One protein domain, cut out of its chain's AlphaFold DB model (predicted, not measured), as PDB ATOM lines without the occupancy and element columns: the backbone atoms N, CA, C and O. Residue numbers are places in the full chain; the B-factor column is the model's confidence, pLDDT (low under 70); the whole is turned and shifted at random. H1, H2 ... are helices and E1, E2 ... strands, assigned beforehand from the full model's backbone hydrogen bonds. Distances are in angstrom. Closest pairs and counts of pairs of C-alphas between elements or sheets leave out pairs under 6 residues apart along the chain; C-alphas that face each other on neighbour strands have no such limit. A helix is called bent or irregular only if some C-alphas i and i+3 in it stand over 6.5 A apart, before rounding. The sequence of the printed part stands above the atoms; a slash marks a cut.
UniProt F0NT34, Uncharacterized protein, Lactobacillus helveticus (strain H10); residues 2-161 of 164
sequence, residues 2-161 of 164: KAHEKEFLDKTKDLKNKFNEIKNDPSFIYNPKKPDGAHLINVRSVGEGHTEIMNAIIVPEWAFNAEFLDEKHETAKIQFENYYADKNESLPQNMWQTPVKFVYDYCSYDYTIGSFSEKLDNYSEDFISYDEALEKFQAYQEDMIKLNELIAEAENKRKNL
ATOM      1  N   LYS A   2     243.134 149.947 300.853       88.75
ATOM      2  CA  LYS A   2     244.487 149.501 301.213       88.75
ATOM      3  C   LYS A   2     244.438 148.062 301.756       88.75
ATOM      4  O   LYS A   2     243.372 147.571 302.122       88.75
ATOM      5  N   ALA A   3     245.578 147.368 301.797       89.06
ATOM      6  CA  ALA A   3     245.625 145.967 302.236       89.06
ATOM      7  C   ALA A   3     245.148 145.781 303.693       89.06
ATOM      8  O   ALA A   3     244.331 144.901 303.948       89.06
ATOM      9  N   HIS A   4     245.577 146.657 304.610       89.00
ATOM     10  CA  HIS A   4     245.166 146.608 306.020       89.00
ATOM     11  C   HIS A   4     243.665 146.872 306.208       89.00
ATOM     12  O   HIS A   4     243.027 146.196 307.005       89.00
ATOM     13  N   GLU A   5     243.071 147.791 305.437       93.25
ATOM     14  CA  GLU A   5     241.622 148.052 305.472       93.25
ATOM     15  C   GLU A   5     240.837 146.792 305.095       93.25
ATOM     16  O   GLU A   5     239.844 146.450 305.735       93.25
ATOM     17  N   LYS A   6     241.303 146.071 304.066       94.75
ATOM     18  CA  LYS A   6     240.683 144.814 303.647       94.75
ATOM     19  C   LYS A   6     240.765 143.763 304.751       94.75
ATOM     20  O   LYS A   6     239.751 143.156 305.073       94.75
ATOM     21  N   GLU A   7     241.945 143.566 305.332       93.56
ATOM     22  CA  GLU A   7     242.142 142.586 306.403       93.56
ATOM     23  C   GLU A   7     241.293 142.914 307.639       93.56
ATOM     24  O   GLU A   7     240.662 142.025 308.209       93.56
ATOM     25  N   PHE A   8     241.211 144.192 308.016       95.50
ATOM     26  CA  PHE A   8     240.359 144.662 309.105       95.50
ATOM     27  C   PHE A   8     238.880 144.320 308.865       95.50
ATOM     28  O   PHE A   8     238.178 143.819 309.749       95.50
ATOM     29  N   LEU A   9     238.386 144.563 307.648       95.38
ATOM     30  CA  LEU A   9     237.013 144.229 307.274       95.38
ATOM     31  C   LEU A   9     236.777 142.719 307.230       95.38
ATOM     32  O   LEU A   9     235.755 142.261 307.737       95.38
ATOM     33  N   ASP A  10     237.715 141.949 306.678       95.81
ATOM     34  CA  ASP A  10     237.615 140.492 306.599       95.81
ATOM     35  C   ASP A  10     237.569 139.869 308.007       95.81
ATOM     36  O   ASP A  10     236.709 139.030 308.274       95.81
ATOM     37  N   LYS A  11     238.400 140.349 308.946       95.06
ATOM     38  CA  LYS A  11     238.413 139.895 310.351       95.06
ATOM     39  C   LYS A  11     237.118 140.191 311.110       95.06
ATOM     40  O   LYS A  11     236.784 139.467 312.041       95.06
ATOM     41  N   THR A  12     236.387 141.241 310.738       96.62
ATOM     42  CA  THR A  12     235.160 141.666 311.443       96.62
ATOM     43  C   THR A  12     233.872 141.232 310.748       96.62
ATOM     44  O   THR A  12     232.782 141.434 311.288       96.62
ATOM     45  N   LYS A  13     233.968 140.636 309.555       96.19
ATOM     46  CA  LYS A  13     232.826 140.347 308.680       96.19
ATOM     47  C   LYS A  13     231.782 139.448 309.335       96.19
ATOM     48  O   LYS A  13     230.606 139.806 309.360       96.19
ATOM     49  N   ASP A  14     232.204 138.311 309.875       95.69
ATOM     50  CA  ASP A  14     231.280 137.335 310.464       95.69
ATOM     51  C   ASP A  14     230.593 137.901 311.708       95.69
ATOM     52  O   ASP A  14     229.385 137.742 311.885       95.69
ATOM     53  N   LEU A  15     231.333 138.669 312.511       96.69
ATOM     54  CA  LEU A  15     230.784 139.355 313.674       96.69
ATOM     55  C   LEU A  15     229.760 140.430 313.273       96.69
ATOM     56  O   LEU A  15     228.696 140.524 313.878       96.69
ATOM     57  N   LYS A  16     230.024 141.208 312.216       96.44
ATOM     58  CA  LYS A  16     229.059 142.187 311.681       96.44
ATOM     59  C   LYS A  16     227.798 141.520 311.137       96.44
ATOM     60  O   LYS A  16     226.705 142.052 311.325       96.44
ATOM     61  N   ASN A  17     227.933 140.371 310.477       96.75
ATOM     62  CA  ASN A  17     226.783 139.598 310.008       96.75
ATOM     63  C   ASN A  17     225.932 139.142 311.194       96.75
ATOM     64  O   ASN A  17     224.744 139.452 311.232       96.75
ATOM     65  N   LYS A  18     226.564 138.537 312.207       96.56
ATOM     66  CA  LYS A  18     225.890 138.137 313.443       96.56
ATOM     67  C   LYS A  18     225.191 139.312 314.126       96.56
ATOM     68  O   LYS A  18     224.022 139.202 314.474       96.56
ATOM     69  N   PHE A  19     225.860 140.457 314.263       97.50
ATOM     70  CA  PHE A  19     225.257 141.670 314.820       97.50
ATOM     71  C   PHE A  19     223.991 142.088 314.063       97.50
ATOM     72  O   PHE A  19     222.978 142.401 314.681       97.50
ATOM     73  N   ASN A  20     224.021 142.071 312.729       96.88
ATOM     74  CA  ASN A  20     222.859 142.429 311.919       96.88
ATOM     75  C   ASN A  20     221.670 141.477 312.099       96.88
ATOM     76  O   ASN A  20     220.536 141.931 311.954       96.88
ATOM     77  N   GLU A  21     221.919 140.207 312.421       95.38
ATOM     78  CA  GLU A  21     220.878 139.223 312.727       95.38
ATOM     79  C   GLU A  21     220.241 139.480 314.100       95.38
ATOM     80  O   GLU A  21     219.019 139.431 314.219       95.38
ATOM     81  N   ILE A  22     221.045 139.804 315.121       96.31
ATOM     82  CA  ILE A  22     220.566 139.876 316.514       96.31
ATOM     83  C   ILE A  22     220.164 141.276 316.989       96.31
ATOM     84  O   ILE A  22     219.378 141.389 317.923       96.31
ATOM     85  N   LYS A  23     220.652 142.362 316.370       94.81
ATOM     86  CA  LYS A  23     220.436 143.742 316.866       94.81
ATOM     87  C   LYS A  23     218.969 144.167 316.972       94.81
ATOM     88  O   LYS A  23     218.655 145.092 317.711       94.81
ATOM     89  N   ASN A  24     218.090 143.511 316.217       90.75
ATOM     90  CA  ASN A  24     216.653 143.778 316.189       90.75
ATOM     91  C   ASN A  24     215.829 142.629 316.798       90.75
ATOM     92  O   ASN A  24     214.607 142.636 316.663       90.75
ATOM     93  N   ASP A  25     216.469 141.628 317.411       93.81
ATOM     94  CA  ASP A  25     215.789 140.488 318.025       93.81
ATOM     95  C   ASP A  25     215.482 140.781 319.509       93.81
ATOM     96  O   ASP A  25     216.389 140.757 320.340       93.81
ATOM     97  N   PRO A  26     214.211 141.023 319.887       90.31
ATOM     98  CA  PRO A  26     213.839 141.304 321.276       90.31
ATOM     99  C   PRO A  26     213.932 140.070 322.190       90.31
ATOM    100  O   PRO A  26     213.851 140.189 323.416       90.31
ATOM    101  N   SER A  27     214.053 138.872 321.615       94.44
ATOM    102  CA  SER A  27     214.202 137.622 322.360       94.44
ATOM    103  C   SER A  27     215.659 137.254 322.632       94.44
ATOM    104  O   SER A  27     215.917 136.340 323.418       94.44
ATOM    105  N   PHE A  28     216.610 137.971 322.026       95.88
ATOM    106  CA  PHE A  28     218.028 137.735 322.231       95.88
ATOM    107  C   PHE A  28     218.432 138.012 323.686       95.88
ATOM    108  O   PHE A  28     218.131 139.064 324.248       95.88
ATOM    109  N   ILE A  29     219.153 137.062 324.286       96.75
ATOM    110  CA  ILE A  29     219.737 137.195 325.622       96.75
ATOM    111  C   ILE A  29     221.253 137.090 325.482       96.75
ATOM    112  O   ILE A  29     221.778 136.051 325.073       96.75
ATOM    113  N   TYR A  30     221.953 138.160 325.846       96.38
ATOM    114  CA  TYR A  30     223.406 138.216 325.849       96.38
ATOM    115  C   TYR A  30     223.998 137.212 326.847       96.38
ATOM    116  O   TYR A  30     223.533 137.086 327.980       96.38
ATOM    117  N   ASN A  31     225.052 136.503 326.440       94.62
ATOM    118  CA  ASN A  31     225.751 135.557 327.305       94.62
ATOM    119  C   ASN A  31     227.141 136.097 327.682       94.62
ATOM    120  O   ASN A  31     228.084 135.910 326.909       94.62
ATOM    121  N   PRO A  32     227.321 136.676 328.883       92.06
ATOM    122  CA  PRO A  32     228.607 137.246 329.293       92.06
ATOM    123  C   PRO A  32     229.724 136.203 329.424       92.06
ATOM    124  O   PRO A  32     230.895 136.550 329.377       92.06
ATOM    125  N   LYS A  33     229.399 134.907 329.528       91.56
ATOM    126  CA  LYS A  33     230.407 133.832 329.591       91.56
ATOM    127  C   LYS A  33     230.969 133.444 328.226       91.56
ATOM    128  O   LYS A  33     231.919 132.667 328.157       91.56
ATOM    129  N   LYS A  34     230.327 133.883 327.144       90.25
ATOM    130  CA  LYS A  34     230.713 133.586 325.761       90.25
ATOM    131  C   LYS A  34     230.477 134.831 324.900       90.25
ATOM    132  O   LYS A  34     229.572 134.800 324.065       90.25
ATOM    133  N   PRO A  35     231.236 135.917 325.140       89.06
ATOM    134  CA  PRO A  35     231.110 137.133 324.351       89.06
ATOM    135  C   PRO A  35     231.422 136.841 322.884       89.06
ATOM    136  O   PRO A  35     232.340 136.084 322.559       89.06
ATOM    137  N   ASP A  36     230.642 137.444 321.995       91.44
ATOM    138  CA  ASP A  36     230.882 137.375 320.561       91.44
ATOM    139  C   ASP A  36     231.940 138.398 320.174       91.44
ATOM    140  O   ASP A  36     231.724 139.601 320.328       91.44
ATOM    141  N   GLY A  37     233.075 137.925 319.656       93.06
ATOM    142  CA  GLY A  37     234.199 138.795 319.342       93.06
ATOM    143  C   GLY A  37     235.112 138.290 318.232       93.06
ATOM    144  O   GLY A  37     235.097 137.116 317.860       93.06
ATOM    145  N   ALA A  38     235.921 139.207 317.713       94.94
ATOM    146  CA  ALA A  38     236.977 138.968 316.745       94.94
ATOM    147  C   ALA A  38     238.256 139.691 317.190       94.94
ATOM    148  O   ALA A  38     238.248 140.900 317.419       94.94
ATOM    149  N   HIS A  39     239.361 138.952 317.281       94.12
ATOM    150  CA  HIS A  39     240.658 139.506 317.664       94.12
ATOM    151  C   HIS A  39     241.304 140.273 316.501       94.12
ATOM    152  O   HIS A  39     241.457 139.735 315.396       94.12
ATOM    153  N   LEU A  40     241.723 141.513 316.760       95.50
ATOM    154  CA  LEU A  40     242.316 142.403 315.759       95.50
ATOM    155  C   LEU A  40     243.803 142.648 316.023       95.50
ATOM    156  O   LEU A  40     244.610 142.419 315.125       95.50
ATOM    157  N   ILE A  41     244.156 143.053 317.244       93.94
ATOM    158  CA  ILE A  41     245.534 143.346 317.670       93.94
ATOM    159  C   ILE A  41     245.838 142.560 318.946       93.94
ATOM    160  O   ILE A  41     244.979 142.423 319.817       93.94
ATOM    161  N   ASN A  42     247.061 142.042 319.045       90.56
ATOM    162  CA  ASN A  42     247.601 141.449 320.266       90.56
ATOM    163  C   ASN A  42     249.118 141.656 320.284       90.56
ATOM    164  O   ASN A  42     249.874 140.843 319.747       90.56
ATOM    165  N   VAL A  43     249.542 142.769 320.873       86.31
ATOM    166  CA  VAL A  43     250.947 143.115 321.084       86.31
ATOM    167  C   VAL A  43     251.297 142.806 322.525       86.31
ATOM    168  O   VAL A  43     250.575 143.192 323.437       86.31
ATOM    169  N   ARG A  44     252.420 142.117 322.734       82.19
ATOM    170  CA  ARG A  44     253.003 141.891 324.060       82.19
ATOM    171  C   ARG A  44     254.507 142.059 323.949       82.19
ATOM    172  O   ARG A  44     255.173 141.194 323.375       82.19
ATOM    173  N   SER A  45     255.044 143.169 324.444       72.00
ATOM    174  CA  SER A  45     256.495 143.355 324.467       72.00
ATOM    175  C   SER A  45     257.133 142.560 325.614       72.00
ATOM    176  O   SER A  45     256.509 142.267 326.637       72.00
ATOM    177  N   VAL A  46     258.390 142.157 325.422       62.84
ATOM    178  CA  VAL A  46     259.185 141.434 326.423       62.84
ATOM    179  C   VAL A  46     260.150 142.424 327.081       62.84
ATOM    180  O   VAL A  46     260.986 142.995 326.385       62.84
ATOM    181  N   GLY A  47     260.069 142.607 328.404       64.81
ATOM    182  CA  GLY A  47     260.955 143.486 329.184       64.81
ATOM    183  C   GLY A  47     260.183 144.500 330.034       64.81
ATOM    184  O   GLY A  47     259.419 144.099 330.915       64.81
ATOM    185  N   GLU A  48     260.388 145.794 329.765       60.62
ATOM    186  CA  GLU A  48     259.455 146.870 330.140       60.62
ATOM    187  C   GLU A  48     258.188 146.655 329.293       60.62
ATOM    188  O   GLU A  48     258.099 147.083 328.143       60.62
ATOM    189  N   GLY A  49     257.305 145.784 329.783       69.75
ATOM    190  CA  GLY A  49     256.228 145.186 329.007       69.75
ATOM    191  C   GLY A  49     255.131 146.198 328.730       69.75
ATOM    192  O   GLY A  49     254.537 146.712 329.664       69.75
ATOM    193  N   HIS A  50     254.844 146.424 327.459       84.19
ATOM    194  CA  HIS A  50     253.684 147.134 326.953       84.19
ATOM    195  C   HIS A  50     252.788 146.101 326.279       84.19
ATOM    196  O   HIS A  50     253.259 145.278 325.481       84.19
ATOM    197  N   THR A  51     251.512 146.102 326.638       86.81
ATOM    198  CA  THR A  51     250.510 145.235 326.028       86.81
ATOM    199  C   THR A  51     249.409 146.079 325.428       86.81
ATOM    200  O   THR A  51     248.880 146.966 326.088       86.81
ATOM    201  N   GLU A  52     249.038 145.739 324.199       91.50
ATOM    202  CA  GLU A  52     247.885 146.303 323.508       91.50
ATOM    203  C   GLU A  52     247.048 145.162 322.953       91.50
ATOM    204  O   GLU A  52     247.534 144.295 322.215       91.50
ATOM    205  N   ILE A  53     245.773 145.159 323.304       93.56
ATOM    206  CA  ILE A  53     244.800 144.193 322.822       93.56
ATOM    207  C   ILE A  53     243.654 144.987 322.225       93.56
ATOM    208  O   ILE A  53     243.116 145.889 322.857       93.56
ATOM    209  N   MET A  54     243.275 144.637 321.000       96.56
ATOM    210  CA  MET A  54     242.106 145.222 320.362       96.56
ATOM    211  C   MET A  54     241.217 144.130 319.797       96.56
ATOM    212  O   MET A  54     241.672 143.270 319.032       96.56
ATOM    213  N   ASN A  55     239.937 144.201 320.134       96.94
ATOM    214  CA  ASN A  55     238.906 143.283 319.686       96.94
ATOM    215  C   ASN A  55     237.772 144.069 319.027       96.94
ATOM    216  O   ASN A  55     237.466 145.188 319.417       96.94
ATOM    217  N   ALA A  56     237.096 143.471 318.055       97.88
ATOM    218  CA  ALA A  56     235.721 143.852 317.757       97.88
ATOM    219  C   ALA A  56     234.801 142.933 318.554       97.88
ATOM    220  O   ALA A  56     235.014 141.722 318.533       97.88
ATOM    221  N   ILE A  57     233.793 143.475 319.232       97.31
ATOM    222  CA  ILE A  57     232.859 142.696 320.054       97.31
ATOM    223  C   ILE A  57     231.419 143.184 319.878       97.31
ATOM    224  O   ILE A  57     231.167 144.340 319.531       97.31
ATOM    225  N   ILE A  58     230.462 142.287 320.113       97.88
ATOM    226  CA  ILE A  58     229.054 142.654 320.296       97.88
ATOM    227  C   ILE A  58     228.771 142.650 321.791       97.88
ATOM    228  O   ILE A  58     229.071 141.669 322.463       97.88
ATOM    229  N   VAL A  59     228.179 143.724 322.301       97.44
ATOM    230  CA  VAL A  59     227.889 143.904 323.730       97.44
ATOM    231  C   VAL A  59     226.499 144.505 323.922       97.44
ATOM    232  O   VAL A  59     225.969 145.105 322.984       97.44
ATOM    233  N   PRO A  60     225.892 144.388 325.114       97.19
ATOM    234  CA  PRO A  60     224.698 145.157 325.443       97.19
ATOM    235  C   PRO A  60     224.917 146.662 325.240       97.19
ATOM    236  O   PRO A  60     226.006 147.186 325.473       97.19
ATOM    237  N   GLU A  61     223.883 147.382 324.812       96.38
ATOM    238  CA  GLU A  61     223.973 148.812 324.489       96.38
ATOM    239  C   GLU A  61     224.423 149.654 325.693       96.38
ATOM    240  O   GLU A  61     225.170 150.625 325.528       96.38
ATOM    241  N   TRP A  62     224.034 149.223 326.896       96.94
ATOM    242  CA  TRP A  62     224.379 149.856 328.165       96.94
ATOM    243  C   TRP A  62     225.834 149.668 328.601       96.94
ATOM    244  O   TRP A  62     226.296 150.420 329.454       96.94
ATOM    245  N   ALA A  63     226.565 148.697 328.041       97.44
ATOM    246  CA  ALA A  63     227.954 148.455 328.425       97.44
ATOM    247  C   ALA A  63     228.818 149.669 328.060       97.44
ATOM    248  O   ALA A  63     228.742 150.175 326.939       97.44
ATOM    249  N   PHE A  64     229.632 150.148 328.988       96.44
ATOM    250  CA  PHE A  64     230.493 151.313 328.795       96.44
ATOM    251  C   PHE A  64     231.874 150.929 328.245       96.44
ATOM    252  O   PHE A  64     232.357 151.571 327.318       96.44
ATOM    253  N   ASN A  65     232.454 149.852 328.767       96.00
ATOM    254  CA  ASN A  65     233.696 149.214 328.318       96.00
ATOM    255  C   ASN A  65     233.559 147.688 328.480       96.00
ATOM    256  O   ASN A  65     232.463 147.226 328.804       96.00
ATOM    257  N   ALA A  66     234.611 146.896 328.242       94.88
ATOM    258  CA  ALA A  66     234.556 145.433 328.346       94.88
ATOM    259  C   ALA A  66     234.746 144.878 329.776       94.88
ATOM    260  O   ALA A  66     234.487 143.692 330.002       94.88
ATOM    261  N   GLU A  67     235.030 145.725 330.774       93.56
ATOM    262  CA  GLU A  67     235.187 145.311 332.179       93.56
ATOM    263  C   GLU A  67     233.912 144.692 332.778       93.56
ATOM    264  O   GLU A  67     233.979 143.954 333.757       93.56
ATOM    265  N   PHE A  68     232.738 144.920 332.179       93.56
ATOM    266  CA  PHE A  68     231.486 144.256 332.575       93.56
ATOM    267  C   PHE A  68     231.515 142.719 332.432       93.56
ATOM    268  O   PHE A  68     230.604 142.027 332.899       93.56
ATOM    269  N   LEU A  69     232.528 142.170 331.759       92.19
ATOM    270  CA  LEU A  69     232.778 140.733 331.679       92.19
ATOM    271  C   LEU A  69     233.403 140.160 332.964       92.19
ATOM    272  O   LEU A  69     233.657 138.954 333.013       92.19
ATOM    273  N   ASP A  70     233.626 140.981 333.999       89.19
ATOM    274  CA  ASP A  70     234.115 140.541 335.304       89.19
ATOM    275  C   ASP A  70     233.294 139.365 335.864       89.19
ATOM    276  O   ASP A  70     232.072 139.307 335.716       89.19
ATOM    277  N   GLU A  71     233.955 138.410 336.527       88.94
ATOM    278  CA  GLU A  71     233.309 137.165 336.978       88.94
ATOM    279  C   GLU A  71     232.145 137.394 337.952       88.94
ATOM    280  O   GLU A  71     231.234 136.565 338.040       88.94
ATOM    281  N   LYS A  72     232.188 138.495 338.709       91.62
ATOM    282  CA  LYS A  72     231.169 138.837 339.705       91.62
ATOM    283  C   LYS A  72     230.035 139.677 339.119       91.62
ATOM    284  O   LYS A  72     229.003 139.816 339.774       91.62
ATOM    285  N   HIS A  73     230.203 140.187 337.899       91.69
ATOM    286  CA  HIS A  73     229.301 141.113 337.221       91.69
ATOM    287  C   HIS A  73     228.993 142.373 338.051       91.69
ATOM    288  O   HIS A  73     227.913 142.959 337.928       91.69
ATOM    289  N   GLU A  74     229.921 142.788 338.920       95.06
ATOM    290  CA  GLU A  74     229.759 143.983 339.757       95.06
ATOM    291  C   GLU A  74     229.809 145.238 338.882       95.06
ATOM    292  O   GLU A  74     228.914 146.086 338.956       95.06
ATOM    293  N   THR A  75     230.788 145.302 337.976       94.44
ATOM    294  CA  THR A  75     230.935 146.396 337.012       94.44
ATOM    295  C   THR A  75     229.763 146.418 336.036       94.44
ATOM    296  O   THR A  75     229.208 147.483 335.761       94.44
ATOM    297  N   ALA A  76     229.310 145.246 335.578       96.62
ATOM    298  CA  ALA A  76     228.135 145.129 334.714       96.62
ATOM    299  C   ALA A  76     226.888 145.765 335.328       96.62
ATOM    300  O   ALA A  76     226.195 146.541 334.671       96.62
ATOM    301  N   LYS A  77     226.619 145.466 336.602       96.81
ATOM    302  CA  LYS A  77     225.459 146.012 337.305       96.81
ATOM    303  C   LYS A  77     225.531 147.536 337.413       96.81
ATOM    304  O   LYS A  77     224.536 148.199 337.143       96.81
ATOM    305  N   ILE A  78     226.698 148.081 337.760       97.00
ATOM    306  CA  ILE A  78     226.906 149.531 337.883       97.00
ATOM    307  C   ILE A  78     226.689 150.228 336.534       97.00
ATOM    308  O   ILE A  78     225.952 151.209 336.459       97.00
ATOM    309  N   GLN A  79     227.291 149.712 335.457       97.44
ATOM    310  CA  GLN A  79     227.135 150.285 334.116       97.44
ATOM    311  C   GLN A  79     225.676 150.227 333.639       97.44
ATOM    312  O   GLN A  79     225.162 151.215 333.116       97.44
ATOM    313  N   PHE A  80     224.990 149.105 333.875       97.81
ATOM    314  CA  PHE A  80     223.570 148.945 333.565       97.81
ATOM    315  C   PHE A  80     222.696 149.957 334.318       97.81
ATOM    316  O   PHE A  80     221.877 150.635 333.703       97.81
ATOM    317  N   GLU A  81     222.881 150.096 335.633       97.56
ATOM    318  CA  GLU A  81     222.102 151.028 336.457       97.56
ATOM    319  C   GLU A  81     222.327 152.488 336.046       97.56
ATOM    320  O   GLU A  81     221.355 153.225 335.861       97.56
ATOM    321  N   ASN A  82     223.582 152.883 335.815       97.69
ATOM    322  CA  ASN A  82     223.925 154.236 335.373       97.69
ATOM    323  C   ASN A  82     223.328 154.560 333.997       97.69
ATOM    324  O   ASN A  82     222.735 155.620 333.828       97.69
ATOM    325  N   TYR A  83     223.397 153.633 333.035       97.50
ATOM    326  CA  TYR A  83     222.871 153.848 331.684       97.50
ATOM    327  C   TYR A  83     221.379 154.213 331.664       97.50
ATOM    328  O   TYR A  83     220.973 155.126 330.942       97.50
ATOM    329  N   TYR A  84     220.553 153.511 332.448       97.50
ATOM    330  CA  TYR A  84     219.116 153.799 332.531       97.50
ATOM    331  C   TYR A  84     218.824 155.030 333.398       97.50
ATOM    332  O   TYR A  84     217.916 155.799 333.070       97.50
ATOM    333  N   ALA A  85     219.609 155.262 334.456       96.75
ATOM    334  CA  ALA A  85     219.490 156.458 335.289       96.75
ATOM    335  C   ALA A  85     219.778 157.744 334.494       96.75
ATOM    336  O   ALA A  85     218.974 158.677 334.540       96.75
ATOM    337  N   ASP A  86     220.851 157.768 333.701       96.94
ATOM    338  CA  ASP A  86     221.259 158.922 332.886       96.94
ATOM    339  C   ASP A  86     220.215 159.289 331.820       96.94
ATOM    340  O   ASP A  86     220.082 160.451 331.430       96.94
ATOM    341  N   LYS A  87     219.434 158.304 331.365       96.31
ATOM    342  CA  LYS A  87     218.356 158.475 330.380       96.31
ATOM    343  C   LYS A  87     216.987 158.727 331.005       96.31
ATOM    344  O   LYS A  87     216.031 158.992 330.277       96.31
ATOM    345  N   ASN A  88     216.888 158.684 332.335       95.69
ATOM    346  CA  ASN A  88     215.629 158.765 333.075       95.69
ATOM    347  C   ASN A  88     214.607 157.699 332.614       95.69
ATOM    348  O   ASN A  88     213.415 157.973 332.456       95.69
ATOM    349  N   GLU A  89     215.093 156.479 332.377       94.69
ATOM    350  CA  GLU A  89     214.318 155.323 331.926       94.69
ATOM    351  C   GLU A  89     214.182 154.269 333.040       94.69
ATOM    352  O   GLU A  89     214.986 154.190 333.969       94.69
ATOM    353  N   SER A  90     213.147 153.426 332.966       94.31
ATOM    354  CA  SER A  90     212.958 152.323 333.915       94.31
ATOM    355  C   SER A  90     213.909 151.161 333.630       94.31
ATOM    356  O   SER A  90     214.013 150.729 332.483       94.31
ATOM    357  N   LEU A  91     214.496 150.582 334.680       94.94
ATOM    358  CA  LEU A  91     215.366 149.409 334.583       94.94
ATOM    359  C   LEU A  91     214.618 148.175 334.041       94.94
ATOM    360  O   LEU A  91     213.627 147.748 334.644       94.94
ATOM    361  N   PRO A  92     215.102 147.551 332.951       94.38
ATOM    362  CA  PRO A  92     214.628 146.243 332.515       94.38
ATOM    363  C   PRO A  92     214.826 145.165 333.588       94.38
ATOM    364  O   PRO A  92     215.798 145.183 334.339       94.38
ATOM    365  N   GLN A  93     213.941 144.163 333.610       93.88
ATOM    366  CA  GLN A  93     214.033 143.052 334.568       93.88
ATOM    367  C   GLN A  93     215.270 142.165 334.342       93.88
ATOM    368  O   GLN A  93     215.799 141.586 335.290       93.88
ATOM    369  N   ASN A  94     215.719 142.034 333.091       95.25
ATOM    370  CA  ASN A  94     216.874 141.227 332.717       95.25
ATOM    371  C   ASN A  94     217.892 142.096 331.975       95.25
ATOM    372  O   ASN A  94     217.697 142.407 330.803       95.25
ATOM    373  N   MET A  95     218.995 142.448 332.640       95.56
ATOM    374  CA  MET A  95     220.046 143.295 332.057       95.56
ATOM    375  C   MET A  95     220.672 142.705 330.787       95.56
ATOM    376  O   MET A  95     221.106 143.436 329.897       95.56
ATOM    377  N   TRP A  96     220.659 141.377 330.661       96.44
ATOM    378  CA  TRP A  96     221.202 140.671 329.505       96.44
ATOM    379  C   TRP A  96     220.231 140.576 328.330       96.44
ATOM    380  O   TRP A  96     220.645 140.212 327.236       96.44
ATOM    381  N   GLN A  97     218.954 140.903 328.530       96.19
ATOM    382  CA  GLN A  97     217.948 140.962 327.470       96.19
ATOM    383  C   GLN A  97     217.651 142.424 327.134       96.19
ATOM    384  O   GLN A  97     216.590 142.966 327.439       96.19
ATOM    385  N   THR A  98     218.645 143.077 326.548       94.44
ATOM    386  CA  THR A  98     218.611 144.481 326.132       94.44
ATOM    387  C   THR A  98     219.151 144.598 324.706       94.44
ATOM    388  O   THR A  98     219.809 143.665 324.232       94.44
ATOM    389  N   PRO A  99     218.872 145.705 323.991       95.38
ATOM    390  CA  PRO A  99     219.498 145.964 322.701       95.38
ATOM    391  C   PRO A  99     221.020 145.836 322.782       95.38
ATOM    392  O   PRO A  99     221.624 146.079 323.826       95.38
ATOM    393  N   VAL A 100     221.641 145.461 321.669       97.12
ATOM    394  CA  VAL A 100     223.094 145.292 321.570       97.12
ATOM    395  C   VAL A 100     223.703 146.314 320.624       97.12
ATOM    396  O   VAL A 100     223.042 146.840 319.729       97.12
ATOM    397  N   LYS A 101     225.004 146.543 320.782       96.88
ATOM    398  CA  LYS A 101     225.839 147.353 319.899       96.88
ATOM    399  C   LYS A 101     227.088 146.585 319.483       96.88
ATOM    400  O   LYS A 101     227.550 145.688 320.183       96.88
ATOM    401  N   PHE A 102     227.627 146.961 318.332       97.56
ATOM    402  CA  PHE A 102     228.925 146.508 317.848       97.56
ATOM    403  C   PHE A 102     229.962 147.580 318.190       97.56
ATOM    404  O   PHE A 102     229.777 148.738 317.809       97.56
ATOM    405  N   VAL A 103     231.038 147.208 318.878       97.62
ATOM    406  CA  VAL A 103     232.088 148.133 319.333       97.62
ATOM    407  C   VAL A 103     233.478 147.561 319.074       97.62
ATOM    408  O   VAL A 103     233.638 146.360 318.846       97.62
ATOM    409  N   TYR A 104     234.478 148.439 319.106       98.12
ATOM    410  CA  TYR A 104     235.883 148.063 319.145       98.12
ATOM    411  C   TYR A 104     236.383 148.289 320.564       98.12
ATOM    412  O   TYR A 104     236.368 149.412 321.048       98.12
ATOM    413  N   ASP A 105     236.756 147.208 321.224       97.56
ATOM    414  CA  ASP A 105     237.314 147.190 322.566       97.56
ATOM    415  C   ASP A 105     238.834 147.287 322.467       97.56
ATOM    416  O   ASP A 105     239.454 146.485 321.760       97.56
ATOM    417  N   TYR A 106     239.420 148.283 323.123       96.62
ATOM    418  CA  TYR A 106     240.858 148.493 323.166       96.62
ATOM    419  C   TYR A 106     241.321 148.556 324.616       96.62
ATOM    420  O   TYR A 106     240.902 149.420 325.383       96.62
ATOM    421  N   CYS A 107     242.213 147.633 324.956       93.56
ATOM    422  CA  CYS A 107     242.821 147.497 326.266       93.56
ATOM    423  C   CYS A 107     244.334 147.684 326.128       93.56
ATOM    424  O   CYS A 107     244.975 147.033 325.293       93.56
ATOM    425  N   SER A 108     244.912 148.559 326.945       91.25
ATOM    426  CA  SER A 108     246.355 148.778 327.004       91.25
ATOM    427  C   SER A 108     246.846 148.862 328.440       91.25
ATOM    428  O   SER A 108     246.136 149.348 329.319       91.25
ATOM    429  N   TYR A 109     248.046 148.343 328.688       86.81
ATOM    430  CA  TYR A 109     248.698 148.431 329.990       86.81
ATOM    431  C   TYR A 109     250.200 148.195 329.899       86.81
ATOM    432  O   TYR A 109     250.684 147.464 329.027       86.81
ATOM    433  N   ASP A 110     250.913 148.729 330.889       81.81
ATOM    434  CA  ASP A 110     252.334 148.482 331.085       81.81
ATOM    435  C   ASP A 110     252.572 147.596 332.316       81.81
ATOM    436  O   ASP A 110     252.160 147.933 333.426       81.81
ATOM    437  N   TYR A 111     253.285 146.481 332.149       68.88
ATOM    438  CA  TYR A 111     253.838 145.691 333.252       68.88
ATOM    439  C   TYR A 111     255.311 145.396 333.011       68.88
ATOM    440  O   TYR A 111     255.690 144.833 331.987       68.88
ATOM    441  N   THR A 112     256.153 145.640 334.012       60.94
ATOM    442  CA  THR A 112     257.504 145.069 333.981       60.94
ATOM    443  C   THR A 112     257.395 143.563 334.237       60.94
ATOM    444  O   THR A 112     256.687 143.136 335.154       60.94
ATOM    445  N   ILE A 113     258.088 142.729 333.452       53.59
ATOM    446  CA  ILE A 113     258.114 141.277 333.696       53.59
ATOM    447  C   ILE A 113     258.560 141.013 335.143       53.59
ATOM    448  O   ILE A 113     259.675 141.352 335.534       53.59
ATOM    449  N   GLY A 114     257.686 140.388 335.939       50.88
ATOM    450  CA  GLY A 114     257.950 140.047 337.341       50.88
ATOM    451  C   GLY A 114     257.539 141.105 338.371       50.88
ATOM    452  O   GLY A 114     257.623 140.824 339.565       50.88
ATOM    453  N   SER A 115     257.045 142.277 337.957       57.19
ATOM    454  CA  SER A 115     256.437 143.245 338.871       57.19
ATOM    455  C   SER A 115     254.914 143.092 338.868       57.19
ATOM    456  O   SER A 115     254.219 143.702 338.060       57.19
ATOM    457  N   PHE A 116     254.369 142.334 339.818       53.09
ATOM    458  CA  PHE A 116     252.979 142.532 340.252       53.09
ATOM    459  C   PHE A 116     252.903 143.809 341.104       53.09
ATOM    460  O   PHE A 116     252.525 143.765 342.271       53.09
ATOM    461  N   SER A 117     253.373 144.948 340.583       54.94
ATOM    462  CA  SER A 117     253.130 146.217 341.259       54.94
ATOM    463  C   SER A 117     251.652 146.536 341.107       54.94
ATOM    464  O   SER A 117     251.152 146.586 339.991       54.94
ATOM    465  N   GLU A 118     250.975 146.800 342.220       52.47
ATOM    466  CA  GLU A 118     249.554 147.181 342.313       52.47
ATOM    467  C   GLU A 118     249.212 148.521 341.619       52.47
ATOM    468  O   GLU A 118     248.141 149.081 341.827       52.47
ATOM    469  N   LYS A 119     250.129 149.071 340.816       54.03
ATOM    470  CA  LYS A 119     249.981 150.349 340.127       54.03
ATOM    471  C   LYS A 119     249.563 150.107 338.685       54.03
ATOM    472  O   LYS A 119     250.402 149.912 337.814       54.03
ATOM    473  N   LEU A 120     248.253 150.138 338.467       61.78
ATOM    474  CA  LEU A 120     247.599 150.160 337.157       61.78
ATOM    475  C   LEU A 120     247.603 151.572 336.541       61.78
ATOM    476  O   LEU A 120     246.700 151.907 335.787       61.78
ATOM    477  N   ASP A 121     248.586 152.418 336.867       66.12
ATOM    478  CA  ASP A 121     248.581 153.843 336.489       66.12
ATOM    479  C   ASP A 121     248.490 154.050 334.959       66.12
ATOM    480  O   ASP A 121     248.018 155.092 334.509       66.12
ATOM    481  N   ASN A 122     248.885 153.038 334.171       78.62
ATOM    482  CA  ASN A 122     248.858 153.037 332.705       78.62
ATOM    483  C   ASN A 122     247.827 152.055 332.105       78.62
ATOM    484  O   ASN A 122     247.924 151.729 330.926       78.62
ATOM    485  N   TYR A 123     246.882 151.534 332.896       86.38
ATOM    486  CA  TYR A 123     245.790 150.705 332.378       86.38
ATOM    487  C   TYR A 123     244.690 151.580 331.764       86.38
ATOM    488  O   TYR A 123     244.209 152.521 332.395       86.38
ATOM    489  N   SER A 124     244.274 151.242 330.546       89.88
ATOM    490  CA  SER A 124     243.091 151.793 329.877       89.88
ATOM    491  C   SER A 124     242.328 150.655 329.213       89.88
ATOM    492  O   SER A 124     242.941 149.777 328.603       89.88
ATOM    493  N   GLU A 125     241.003 150.675 329.342       92.75
ATOM    494  CA  GLU A 125     240.089 149.749 328.679       92.75
ATOM    495  C   GLU A 125     238.820 150.490 328.274       92.75
ATOM    496  O   GLU A 125     237.976 150.830 329.107       92.75
ATOM    497  N   ASP A 126     238.712 150.755 326.975       95.69
ATOM    498  CA  ASP A 126     237.733 151.678 326.422       95.69
ATOM    499  C   ASP A 126     237.161 151.161 325.098       95.69
ATOM    500  O   ASP A 126     237.831 150.500 324.297       95.69
ATOM    501  N   PHE A 127     235.901 151.511 324.835       97.38
ATOM    502  CA  PHE A 127     235.326 151.352 323.504       97.38
ATOM    503  C   PHE A 127     235.735 152.520 322.608       97.38
ATOM    504  O   PHE A 127     235.377 153.669 322.866       97.38
ATOM    505  N   ILE A 128     236.432 152.211 321.519       97.31
ATOM    506  CA  ILE A 128     236.953 153.191 320.563       97.31
ATOM    507  C   ILE A 128     236.139 153.223 319.266       97.31
ATOM    508  O   ILE A 128     235.357 152.319 318.940       97.31
ATOM    509  N   SER A 129     236.311 154.303 318.503       97.25
ATOM    510  CA  SER A 129     235.622 154.488 317.223       97.25
ATOM    511  C   SER A 129     236.161 153.556 316.127       97.25
ATOM    512  O   SER A 129     237.251 153.001 316.233       97.25
ATOM    513  N   TYR A 130     235.402 153.396 315.034       96.56
ATOM    514  CA  TYR A 130     235.868 152.644 313.859       96.56
ATOM    515  C   TYR A 130     237.148 153.230 313.260       96.56
ATOM    516  O   TYR A 130     238.058 152.471 312.932       96.56
ATOM    517  N   ASP A 131     237.202 154.557 313.120       96.94
ATOM    518  CA  ASP A 131     238.341 155.241 312.511       96.94
ATOM    519  C   ASP A 131     239.588 155.068 313.384       96.94
ATOM    520  O   ASP A 131     240.636 154.664 312.887       96.94
ATOM    521  N   GLU A 132     239.446 155.231 314.702       97.38
ATOM    522  CA  GLU A 132     240.537 155.005 315.653       97.38
ATOM    523  C   GLU A 132     241.010 153.542 315.659       97.38
ATOM    524  O   GLU A 132     242.211 153.268 315.638       97.38
ATOM    525  N   ALA A 133     240.083 152.581 315.626       97.38
ATOM    526  CA  ALA A 133     240.425 151.164 315.537       97.38
ATOM    527  C   ALA A 133     241.169 150.833 314.232       97.38
ATOM    528  O   ALA A 133     242.113 150.039 314.231       97.38
ATOM    529  N   LEU A 134     240.769 151.441 313.114       96.88
ATOM    530  CA  LEU A 134     241.429 151.258 311.825       96.88
ATOM    531  C   LEU A 134     242.835 151.873 311.814       96.88
ATOM    532  O   LEU A 134     243.764 151.236 311.314       96.88
ATOM    533  N   GLU A 135     243.006 153.063 312.392       96.62
ATOM    534  CA  GLU A 135     244.306 153.724 312.544       96.62
ATOM    535  C   GLU A 135     245.269 152.884 313.391       96.62
ATOM    536  O   GLU A 135     246.389 152.600 312.955       96.62
ATOM    537  N   LYS A 136     244.821 152.399 314.557       95.50
ATOM    538  CA  LYS A 136     245.615 151.502 315.415       95.50
ATOM    539  C   LYS A 136     245.976 150.201 314.696       95.50
ATOM    540  O   LYS A 136     247.115 149.742 314.776       95.50
ATOM    541  N   PHE A 137     245.041 149.619 313.942       95.75
ATOM    542  CA  PHE A 137     245.313 148.413 313.157       95.75
ATOM    543  C   PHE A 137     246.344 148.655 312.052       95.75
ATOM    544  O   PHE A 137     247.206 147.805 311.824       95.75
ATOM    545  N   GLN A 138     246.281 149.805 311.376       95.44
ATOM    546  CA  GLN A 138     247.278 150.183 310.381       95.44
ATOM    547  C   GLN A 138     248.669 150.305 311.019       95.44
ATOM    548  O   GLN A 138     249.611 149.712 310.495       95.44
ATOM    549  N   ALA A 139     248.792 151.015 312.144       93.69
ATOM    550  CA  ALA A 139     250.064 151.177 312.848       93.69
ATOM    551  C   ALA A 139     250.666 149.819 313.252       93.69
ATOM    552  O   ALA A 139     251.823 149.531 312.945       93.69
ATOM    553  N   TYR A 140     249.845 148.933 313.824       92.12
ATOM    554  CA  TYR A 140     250.258 147.576 314.178       92.12
ATOM    555  C   TYR A 140     250.778 146.776 312.970       92.12
ATOM    556  O   TYR A 140     251.811 146.108 313.052       92.12
ATOM    557  N   GLN A 141     250.093 146.848 311.826       91.62
ATOM    558  CA  GLN A 141     250.526 146.171 310.599       91.62
ATOM    559  C   GLN A 141     251.873 146.700 310.094       91.62
ATOM    560  O   GLN A 141     252.732 145.916 309.691       91.62
ATOM    561  N   GLU A 142     252.083 148.017 310.137       91.94
ATOM    562  CA  GLU A 142     253.351 148.637 309.740       91.94
ATOM    563  C   GLU A 142     254.513 148.185 310.635       91.94
ATOM    564  O   GLU A 142     255.600 147.891 310.132       91.94
ATOM    565  N   ASP A 143     254.287 148.058 311.941       89.06
ATOM    566  CA  ASP A 143     255.314 147.600 312.877       89.06
ATOM    567  C   ASP A 143     255.618 146.105 312.734       89.06
ATOM    568  O   ASP A 143     256.786 145.707 312.764       89.06
ATOM    569  N   MET A 144     254.607 145.277 312.464       87.31
ATOM    570  CA  MET A 144     254.809 143.858 312.155       87.31
ATOM    571  C   MET A 144     255.604 143.647 310.862       87.31
ATOM    572  O   MET A 144     256.444 142.747 310.800       87.31
ATOM    573  N   ILE A 145     255.381 144.474 309.835       89.31
ATOM    574  CA  ILE A 145     256.169 144.435 308.594       89.31
ATOM    575  C   ILE A 145     257.643 144.731 308.898       89.31
ATOM    576  O   ILE A 145     258.501 143.915 308.559       89.31
ATOM    577  N   LYS A 146     257.933 145.831 309.607       90.12
ATOM    578  CA  LYS A 146     259.308 146.198 309.997       90.12
ATOM    579  C   LYS A 146     259.976 145.101 310.829       90.12
ATOM    580  O   LYS A 146     261.140 144.771 310.607       90.12
ATOM    581  N   LEU A 147     259.252 144.513 311.784       88.25
ATOM    582  CA  LEU A 147     259.778 143.440 312.628       88.25
ATOM    583  C   LEU A 147     260.160 142.207 311.798       88.25
ATOM    584  O   LEU A 147     261.234 141.639 311.997       88.25
ATOM    585  N   ASN A 148     259.314 141.809 310.848       87.62
ATOM    586  CA  ASN A 148     259.591 140.675 309.968       87.62
ATOM    587  C   ASN A 148     260.813 140.919 309.067       87.62
ATOM    588  O   ASN A 148     261.602 139.996 308.852       87.62
ATOM    589  N   GLU A 149     261.012 142.147 308.583       93.12
ATOM    590  CA  GLU A 149     262.216 142.531 307.833       93.12
ATOM    591  C   GLU A 149     263.481 142.377 308.692       93.12
ATOM    592  O   GLU A 149     264.438 141.716 308.278       93.12
ATOM    593  N   LEU A 150     263.461 142.891 309.927       92.50
ATOM    594  CA  LEU A 150     264.574 142.760 310.874       92.50
ATOM    595  C   LEU A 150     264.899 141.296 311.208       92.50
ATOM    596  O   LEU A 150     266.073 140.921 311.294       92.50
ATOM    597  N   ILE A 151     263.875 140.454 311.378       89.69
ATOM    598  CA  ILE A 151     264.046 139.013 311.611       89.69
ATOM    599  C   ILE A 151     264.731 138.363 310.404       89.69
ATOM    600  O   ILE A 151     265.732 137.662 310.575       89.69
ATOM    601  N   ALA A 152     264.254 138.636 309.188       91.94
ATOM    602  CA  ALA A 152     264.831 138.084 307.966       91.94
ATOM    603  C   ALA A 152     266.303 138.499 307.777       91.94
ATOM    604  O   ALA A 152     267.152 137.676 307.419       91.94
ATOM    605  N   GLU A 153     266.647 139.757 308.067       93.31
ATOM    606  CA  GLU A 153     268.034 140.229 308.044       93.31
ATOM    607  C   GLU A 153     268.920 139.500 309.061       93.31
ATOM    608  O   GLU A 153     270.044 139.094 308.739       93.31
ATOM    609  N   ALA A 154     268.431 139.322 310.290       91.56
ATOM    610  CA  ALA A 154     269.160 138.621 311.342       91.56
ATOM    611  C   ALA A 154     269.400 137.145 310.984       91.56
ATOM    612  O   ALA A 154     270.502 136.625 311.193       91.56
ATOM    613  N   GLU A 155     268.408 136.472 310.399       91.75
ATOM    614  CA  GLU A 155     268.533 135.095 309.918       91.75
ATOM    615  C   GLU A 155     269.563 134.963 308.792       91.75
ATOM    616  O   GLU A 155     270.394 134.049 308.819       91.75
ATOM    617  N   ASN A 156     269.565 135.891 307.834       91.25
ATOM    618  CA  ASN A 156     270.541 135.904 306.743       91.25
ATOM    619  C   ASN A 156     271.969 136.124 307.257       91.25
ATOM    620  O   ASN A 156     272.890 135.414 306.845       91.25
ATOM    621  N   LYS A 157     272.167 137.041 308.214       91.25
ATOM    622  CA  LYS A 157     273.473 137.242 308.869       91.25
ATOM    623  C   LYS A 157     273.955 135.970 309.569       91.25
ATOM    624  O   LYS A 157     275.113 135.593 309.402       91.25
ATOM    625  N   ARG A 158     273.080 135.273 310.305       86.69
ATOM    626  CA  ARG A 158     273.416 134.002 310.975       86.69
ATOM    627  C   ARG A 158     273.808 132.904 309.988       86.69
ATOM    628  O   ARG A 158     274.793 132.211 310.223       86.69
ATOM    629  N   LYS A 159     273.079 132.758 308.877       85.00
ATOM    630  CA  LYS A 159     273.417 131.782 307.826       85.00
ATOM    631  C   LYS A 159     274.793 132.063 307.220       85.00
ATOM    632  O   LYS A 159     275.583 131.135 307.076       85.00
ATOM    633  N   ASN A 160     275.110 133.328 306.946       79.56
ATOM    634  CA  ASN A 160     276.400 133.707 306.367       79.56
ATOM    635  C   ASN A 160     277.577 133.531 307.345       79.56
ATOM    636  O   ASN A 160     278.678 133.218 306.909       79.56
ATOM    637  N   LEU A 161     277.351 133.687 308.654       74.00
ATOM    638  CA  LEU A 161     278.367 133.441 309.689       74.00
ATOM    639  C   LEU A 161     278.672 131.952 309.895       74.00
ATOM    640  O   LEU A 161     279.817 131.609 310.154       74.00
TER     641      LEU A 161
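What this domain is: This is residues 2 to 161 of the 164 residues of an uncharacterized protein of Lactobacillus helveticus (strain H10) (UniProt F0NT34). A twisted sheet of four strands has the arm H1b of the bent helix H1 and the first part of the long helix H4 over one face, with short H2 packed on the opposite face and H3 beyond H2. Residues 145 to 161 of H4 stick out as a long arm. The printed part has 160 residues, in the order H1 E1 E2 H2 H3 E3 E4 H4; the sheet, E1 - E2 - E3 - E4, is all antiparallel. The class is mixed, helices and strands. The whole is loose, with a radius of gyration of the C-alphas of 19.5 A, and elongated, spanning 71 by 40 by 24 A.

How they stand to each other: H1, residues 3 to 22, was assigned as one helix by its hydrogen bonds but is bent: C-alphas 11 and 14 are 7.6 A apart, and its arms H1a, residues 3 to 11, and H1b, residues 14 to 22, stand at a steep tilt of 45 degrees. E1, residues 36 to 44, and E2, residues 48 to 60, form a hairpin, with N 38 and O 56 2.8 A apart, within hydrogen-bond range. H1a only grazes the sheet with residues 7 to 11, whereas H1b runs along the strands over E2, at 1 degree on the local plane and a height over the sheet of 8.8 A. H2, residues 66 to 69, is on the sheet at a height of 6.9 A, over none of the strands. H3, residues 74 to 86, is not on the sheet; its residues 74 to 79 alone touch H2, the closest C-alphas being those of Phe 68 and Ala 76, 4.1 A. E3, residues 100 to 112, is antiparallel to E2, with N 53 and O 107 2.8 A apart. E4, residues 124 to 128, forms a hairpin with E3, with N 108 and O 124 2.8 A apart. H4, residues 130 to 161, lies slantwise to the strands, at 42 degrees to E1 on the local plane, on the opposite face from H2. H1b and H4 make two layers with the sheet, helices on one of its faces. H4 touches H1a with residues 134 to 141 alone, closest at the C-alphas of His 4 and Gln 138, 6.0 A. In H1a, H1b, H3 and H4 every O i to N i+4 pair is within hydrogen-bond range; H2 is too short for such a pair.

Where its parts are: H1a begins at C-alpha 3, (245.625, 145.967, 302.236). E1 measures 22.8 A, E2 35.1 A, E3 36.6 A and H3 18.5 A. H4 measures 46.8 A and ends at C-alpha 161, (278.367, 133.441, 309.689).

The domain as a whole: The C-alphas of Ser 90 and Leu 161 are the two farthest apart, 72.3 A. The printed part has no cut. The links H1 to E1, H3 to E3 and E3 to E4 are long. The mean pLDDT of the printed part is 90.2; residues 46 to 49 and 111 to 121 are under 70.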